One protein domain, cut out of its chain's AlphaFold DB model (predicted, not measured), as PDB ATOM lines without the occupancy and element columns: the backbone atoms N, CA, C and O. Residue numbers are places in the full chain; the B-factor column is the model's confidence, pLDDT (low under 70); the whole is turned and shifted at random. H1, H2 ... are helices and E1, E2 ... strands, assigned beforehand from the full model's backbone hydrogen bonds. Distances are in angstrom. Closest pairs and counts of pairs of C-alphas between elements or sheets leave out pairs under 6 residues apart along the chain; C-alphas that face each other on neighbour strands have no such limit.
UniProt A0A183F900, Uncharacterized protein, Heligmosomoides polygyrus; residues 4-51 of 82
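AT A GLANCE: This is residues 4 to 51 of the 82 residues of an uncharacterized protein of Heligmosomoides polygyrus (UniProt A0A183F900). An open, C-shaped chain has a small two-strand hairpin, E1 and E2, at one end, the short helix H1 at the bend, and H2 towards the other end, with an empty middle. The printed part has 48 residues, ordered E1, E2, H1, H2; the sheet E1 - E2 is antiparallel. The class is mixed, with under half of the residues in named elements. It is only just loose, close to extended, with a radius of gyration of the C-alphas of 14.2 A, and flat, spanning 32 by 31 by 17 A.

IN THESE COORDINATES: E2, residues 9 to 13, is 12.6 A long; E1, residues 4 to 6, begins at C-alpha 4 (5.496, -32.827, -31.167). H1, residues 20 to 27, measures 10.8 A. H2, residues 38 to 44, measures 9.9 A and ends at C-alpha 44 (-11.676, -20.891, -23.904).

HOW THE PARTS SIT: E1 and E2 form a hairpin, antiparallel at 154 degrees; N 11 and O 4 are within hydrogen-bond range at 2.8 A. H1 and H2 are apart, and both are apart from E1; H2 is also apart from E2. In H1 and H2 every O i to N i+4 pair is within hydrogen-bond range.

THE WHOLE: The C-alphas of Asp 8 and Pro 39, the two farthest apart, are separated by 35.3 A. Residues 14 to 32, of which 20 to 27 belong to H1, stand free. The printed part has no cut and no long link; pLDDT is under 70 at residues 14 to 17.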
ATOM      1  N   ILE A   4       6.260 -33.121 -29.958       89.94
ATOM      2  CA  ILE A   4       5.496 -32.827 -31.167       89.94
ATOM      3  C   ILE A   4       6.433 -32.996 -32.359       89.94
ATOM      4  O   ILE A   4       7.615 -32.669 -32.297       89.94
ATOM      5  N   THR A   5       5.908 -33.534 -33.454       92.44
ATOM      6  CA  THR A   5       6.607 -33.558 -34.738       92.44
ATOM      7  C   THR A   5       5.710 -32.901 -35.773       92.44
ATOM      8  O   THR A   5       4.562 -33.315 -35.921       92.44
ATOM      9  N   VAL A   6       6.218 -31.867 -36.438       93.50
ATOM     10  CA  VAL A   6       5.550 -31.176 -37.551       93.50
ATOM     11  C   VAL A   6       6.521 -31.206 -38.716       93.50
ATOM     12  O   VAL A   6       7.671 -30.839 -38.524       93.50
ATOM     13  N   ASP A   7       6.086 -31.693 -39.878       94.06
ATOM     14  CA  ASP A   7       6.912 -31.756 -41.093       94.06
ATOM     15  C   ASP A   7       8.306 -32.375 -40.858       94.06
ATOM     16  O   ASP A   7       9.332 -31.837 -41.259       94.06
ATOM     17  N   ASP A   8       8.331 -33.511 -40.148       93.62
ATOM     18  CA  ASP A   8       9.529 -34.252 -39.714       93.62
ATOM     19  C   ASP A   8      10.461 -33.521 -38.724       93.62
ATOM     20  O   ASP A   8      11.425 -34.108 -38.220       93.62
ATOM     21  N   GLU A   9      10.127 -32.295 -38.325       94.88
ATOM     22  CA  GLU A   9      10.847 -31.547 -37.301       94.88
ATOM     23  C   GLU A   9      10.358 -31.906 -35.897       94.88
ATOM     24  O   GLU A   9       9.201 -31.686 -35.514       94.88
ATOM     25  N   ARG A  10      11.264 -32.467 -35.094       90.75
ATOM     26  CA  ARG A  10      10.981 -32.860 -33.711       90.75
ATOM     27  C   ARG A  10      11.172 -31.687 -32.764       90.75
ATOM     28  O   ARG A  10      12.264 -31.141 -32.658       90.75
ATOM     29  N   ASN A  11      10.120 -31.389 -32.015       88.81
ATOM     30  CA  ASN A  11      10.097 -30.374 -30.979       88.81
ATOM     31  C   ASN A  11       9.760 -31.033 -29.641       88.81
ATOM     32  O   ASN A  11       8.731 -31.703 -29.495       88.81
ATOM     33  N   GLU A  12      10.633 -30.854 -28.657       86.56
ATOM     34  CA  GLU A  12      10.340 -31.270 -27.290       86.56
ATOM     35  C   GLU A  12       9.361 -30.283 -26.668       86.56
ATOM     36  O   GLU A  12       9.536 -29.066 -26.750       86.56
ATOM     37  N   LEU A  13       8.309 -30.811 -26.050       77.12
ATOM     38  CA  LEU A  13       7.421 -29.986 -25.257       77.12
ATOM     39  C   LEU A  13       7.908 -29.989 -23.804       77.12
ATOM     40  O   LEU A  13       8.085 -31.075 -23.239       77.12
ATOM     41  N   PRO A  14       8.056 -28.816 -23.167       69.88
ATOM     42  CA  PRO A  14       8.348 -28.727 -21.744       69.88
ATOM     43  C   PRO A  14       7.081 -29.084 -20.958       69.88
ATOM     44  O   PRO A  14       6.315 -28.219 -20.536       69.88
ATOM     45  N   VAL A  15       6.799 -30.380 -20.820       63.78
ATOM     46  CA  VAL A  15       5.608 -30.882 -20.119       63.78
ATOM     47  C   VAL A  15       6.027 -31.526 -18.810       63.78
ATOM     48  O   VAL A  15       5.907 -32.735 -18.630       63.78
ATOM     49  N   ASP A  16       6.508 -30.704 -17.885       62.31
ATOM     50  CA  ASP A  16       6.946 -31.180 -16.570       62.31
ATOM     51  C   ASP A  16       5.837 -31.132 -15.502       62.31
ATOM     52  O   ASP A  16       6.077 -31.470 -14.343       62.31
ATOM     53  N   HIS A  17       4.599 -30.752 -15.849       64.56
ATOM     54  CA  HIS A  17       3.598 -30.370 -14.838       64.56
ATOM     55  C   HIS A  17       2.159 -30.853 -15.098       64.56
ATOM     56  O   HIS A  17       1.210 -30.102 -14.885       64.56
ATOM     57  N   VAL A  18       1.955 -32.106 -15.518       70.00
ATOM     58  CA  VAL A  18       0.607 -32.714 -15.491       70.00
ATOM     59  C   VAL A  18       0.529 -33.697 -14.324       70.00
ATOM     60  O   VAL A  18       1.217 -34.717 -14.330       70.00
ATOM     61  N   SER A  19      -0.293 -33.391 -13.314       81.06
ATOM     62  CA  SER A  19      -0.535 -34.301 -12.187       81.06
ATOM     63  C   SER A  19      -1.215 -35.597 -12.651       81.06
ATOM     64  O   SER A  19      -1.850 -35.636 -13.709       81.06
ATOM     65  N   SER A  20      -1.107 -36.665 -11.854       82.50
ATOM     66  CA  SER A  20      -1.819 -37.934 -12.090       82.50
ATOM     67  C   SER A  20      -3.314 -37.718 -12.317       82.50
ATOM     68  O   SER A  20      -3.874 -38.238 -13.279       82.50
ATOM     69  N   ASP A  21      -3.920 -36.880 -11.483       81.50
ATOM     70  CA  ASP A  21      -5.361 -36.645 -11.456       81.50
ATOM     71  C   ASP A  21      -5.801 -35.855 -12.693       81.50
ATOM     72  O   ASP A  21      -6.807 -36.174 -13.327       81.50
ATOM     73  N   ALA A  22      -5.003 -34.863 -13.105       78.62
ATOM     74  CA  ALA A  22      -5.239 -34.134 -14.347       78.62
ATOM     75  C   ALA A  22      -5.113 -35.060 -15.565       78.62
ATOM     76  O   ALA A  22      -5.905 -34.964 -16.502       78.62
ATOM     77  N   ARG A  23      -4.151 -35.991 -15.548       80.31
ATOM     78  CA  ARG A  23      -3.980 -36.979 -16.618       80.31
ATOM     79  C   ARG A  23      -5.173 -37.930 -16.708       80.31
ATOM     80  O   ARG A  23      -5.651 -38.179 -17.810       80.31
ATOM     81  N   GLU A  24      -5.653 -38.449 -15.580       83.56
ATOM     82  CA  GLU A  24      -6.820 -39.336 -15.541       83.56
ATOM     83  C   GLU A  24      -8.090 -38.620 -16.011       83.56
ATOM     84  O   GLU A  24      -8.847 -39.166 -16.815       83.56
ATOM     85  N   LEU A  25      -8.291 -37.368 -15.593       80.62
ATOM     86  CA  LEU A  25      -9.404 -36.555 -16.070       80.62
ATOM     87  C   LEU A  25      -9.356 -36.375 -17.593       80.62
ATOM     88  O   LEU A  25     -10.353 -36.624 -18.266       80.62
ATOM     89  N   LEU A  26      -8.199 -35.991 -18.148       80.50
ATOM     90  CA  LEU A  26      -8.028 -35.769 -19.590       80.50
ATOM     91  C   LEU A  26      -8.328 -37.024 -20.423       80.50
ATOM     92  O   LEU A  26      -8.898 -36.907 -21.505       80.50
ATOM     93  N   LEU A  27      -7.987 -38.214 -19.919       81.50
ATOM     94  CA  LEU A  27      -8.264 -39.486 -20.599       81.50
ATOM     95  C   LEU A  27      -9.761 -39.824 -20.679       81.50
ATOM     96  O   LEU A  27     -10.156 -40.605 -21.542       81.50
ATOM     97  N   ASN A  28     -10.585 -39.234 -19.811       83.44
ATOM     98  CA  ASN A  28     -12.027 -39.469 -19.751       83.44
ATOM     99  C   ASN A  28     -12.856 -38.381 -20.455       83.44
ATOM    100  O   ASN A  28     -14.084 -38.479 -20.515       83.44
ATOM    101  N   LEU A  29     -12.215 -37.338 -20.989       85.06
ATOM    102  CA  LEU A  29     -12.906 -36.279 -21.717       85.06
ATOM    103  C   LEU A  29     -13.138 -36.661 -23.188       85.06
ATOM    104  O   LEU A  29     -12.306 -37.333 -23.803       85.06
ATOM    105  N   PRO A  30     -14.250 -36.208 -23.795       88.06
ATOM    106  CA  PRO A  30     -14.479 -36.402 -25.217       88.06
ATOM    107  C   PRO A  30     -13.411 -35.674 -26.037       88.06
ATOM    108  O   PRO A  30     -13.094 -34.505 -25.799       88.06
ATOM    109  N   VAL A  31     -12.901 -36.358 -27.058       89.81
ATOM    110  CA  VAL A  31     -11.983 -35.760 -28.026       89.81
ATOM    111  C   VAL A  31     -12.792 -34.940 -29.025       89.81
ATOM    112  O   VAL A  31     -13.647 -35.471 -29.733       89.81
ATOM    113  N   ASN A  32     -12.508 -33.643 -29.086       91.75
ATOM    114  CA  ASN A  32     -13.103 -32.724 -30.048       91.75
ATOM    115  C   ASN A  32     -12.053 -32.387 -31.110       91.75
ATOM    116  O   ASN A  32     -10.920 -32.053 -30.765       91.75
ATOM    117  N   ILE A  33     -12.412 -32.483 -32.391       92.50
ATOM    118  CA  ILE A  33     -11.497 -32.220 -33.506       92.50
ATOM    119  C   ILE A  33     -11.940 -30.955 -34.240       92.50
ATOM    120  O   ILE A  33     -13.134 -30.749 -34.443       92.50
ATOM    121  N   ALA A  34     -10.977 -30.117 -34.640       92.12
ATOM    122  CA  ALA A  34     -11.177 -28.890 -35.422       92.12
ATOM    123  C   ALA A  34     -12.058 -27.802 -34.771       92.12
ATOM    124  O   ALA A  34     -12.256 -26.743 -35.357       92.12
ATOM    125  N   GLY A  35     -12.547 -28.011 -33.553       92.75
ATOM    126  CA  GLY A  35     -13.327 -27.030 -32.812       92.75
ATOM    127  C   GLY A  35     -14.071 -27.669 -31.649       92.75
ATOM    128  O   GLY A  35     -14.058 -28.882 -31.469       92.75
ATOM    129  N   VAL A  36     -14.737 -26.836 -30.861       91.38
ATOM    130  CA  VAL A  36     -15.598 -27.238 -29.742       91.38
ATOM    131  C   VAL A  36     -16.952 -26.544 -29.878       91.38
ATOM    132  O   VAL A  36     -17.135 -25.659 -30.714       91.38
ATOM    133  N   SER A  37     -17.938 -26.938 -29.070       89.94
ATOM    134  CA  SER A  37     -19.241 -26.258 -29.069       89.94
ATOM    135  C   SER A  37     -19.104 -24.762 -28.750       89.94
ATOM    136  O   SER A  37     -18.237 -24.387 -27.964       89.94
ATOM    137  N   ALA A  38     -19.991 -23.923 -29.299       88.38
ATOM    138  CA  ALA A  38     -19.916 -22.466 -29.146       88.38
ATOM    139  C   ALA A  38     -19.752 -21.982 -27.684       88.38
ATOM    140  O   ALA A  38     -18.847 -21.184 -27.451       88.38
ATOM    141  N   PRO A  39     -20.489 -22.509 -26.680       88.75
ATOM    142  CA  PRO A  39     -20.305 -22.078 -25.290       88.75
ATOM    143  C   PRO A  39     -18.926 -22.420 -24.711       88.75
ATOM    144  O   PRO A  39     -18.441 -21.745 -23.808       88.75
ATOM    145  N   VAL A  40     -18.300 -23.499 -25.191       87.69
ATOM    146  CA  VAL A  40     -16.950 -23.904 -24.770       87.69
ATOM    147  C   VAL A  40     -15.903 -23.069 -25.504       87.69
ATOM    148  O   VAL A  40     -14.941 -22.628 -24.884       87.69
ATOM    149  N   ALA A  41     -16.116 -22.805 -26.795       89.12
ATOM    150  CA  ALA A  41     -15.230 -21.980 -27.611       89.12
ATOM    151  C   ALA A  41     -15.122 -20.555 -27.055       89.12
ATOM    152  O   ALA A  41     -14.016 -20.045 -26.910       89.12
ATOM    153  N   GLU A  42     -16.254 -19.951 -26.675       89.44
ATOM    154  CA  GLU A  42     -16.311 -18.619 -26.064       89.44
ATOM    155  C   GLU A  42     -15.556 -18.570 -24.728       89.44
ATOM    156  O   GLU A  42     -14.752 -17.671 -24.502       89.44
ATOM    157  N   LYS A  43     -15.745 -19.578 -23.867       88.94
ATOM    158  CA  LYS A  43     -15.058 -19.663 -22.566       88.94
ATOM    159  C   LYS A  43     -13.547 -19.847 -22.682       88.94
ATOM    160  O   LYS A  43     -12.817 -19.369 -21.822       88.94
ATOM    161  N   LEU A  44     -13.092 -20.583 -23.695       85.81
ATOM    162  CA  LEU A  44     -11.676 -20.891 -23.904       85.81
ATOM    163  C   LEU A  44     -10.999 -19.936 -24.899       85.81
ATOM    164  O   LEU A  44      -9.825 -20.127 -25.203       85.81
ATOM    165  N   SER A  45     -11.720 -18.936 -25.423       89.06
ATOM    166  CA  SER A  45     -11.253 -18.051 -26.500       89.06
ATOM    167  C   SER A  45     -10.658 -18.822 -27.690       89.06
ATOM    168  O   SER A  45      -9.633 -18.438 -28.251       89.06
ATOM    169  N   MET A  46     -11.288 -19.939 -28.062       87.38
ATOM    170  CA  MET A  46     -10.822 -20.823 -29.133       87.38
ATOM    171  C   MET A  46     -11.577 -20.568 -30.436       87.38
ATOM    172  O   MET A  46     -12.805 -20.477 -30.455       87.38
ATOM    173  N   THR A  47     -10.852 -20.544 -31.551       90.81
ATOM    174  CA  THR A  47     -11.427 -20.531 -32.898       90.81
ATOM    175  C   THR A  47     -11.495 -21.946 -33.468       90.81
ATOM    176  O   THR A  47     -10.662 -22.800 -33.172       90.81
ATOM    177  N   SER A  48     -12.523 -22.217 -34.275       92.56
ATOM    178  CA  SER A  48     -12.588 -23.473 -35.032       92.56
ATOM    179  C   SER A  48     -11.649 -23.402 -36.235       92.56
ATOM    180  O   SER A  48     -11.487 -22.343 -36.842       92.56
ATOM    181  N   LEU A  49     -11.052 -24.537 -36.584       92.38
ATOM    182  CA  LEU A  49     -10.225 -24.684 -37.773       92.38
ATOM    183  C   LEU A  49     -11.083 -24.503 -39.033       92.38
ATOM    184  O   LEU A  49     -12.178 -25.055 -39.137       92.38
ATOM    185  N   ILE A  50     -10.541 -23.780 -40.012       92.94
ATOM    186  CA  ILE A  50     -11.081 -23.692 -41.369       92.94
ATOM    187  C   ILE A  50     -10.040 -24.312 -42.301       92.94
ATOM    188  O   ILE A  50      -8.963 -23.751 -42.484       92.94
ATOM    189  N   GLY A  51     -10.342 -25.485 -42.854       92.69
ATOM    190  CA  GLY A  51      -9.425 -26.233 -43.711       92.69
ATOM    191  C   GLY A  51      -9.776 -27.716 -43.770       92.69
ATOM    192  O   GLY A  51     -10.826 -28.132 -43.283       92.69
TER     193      GLY A  51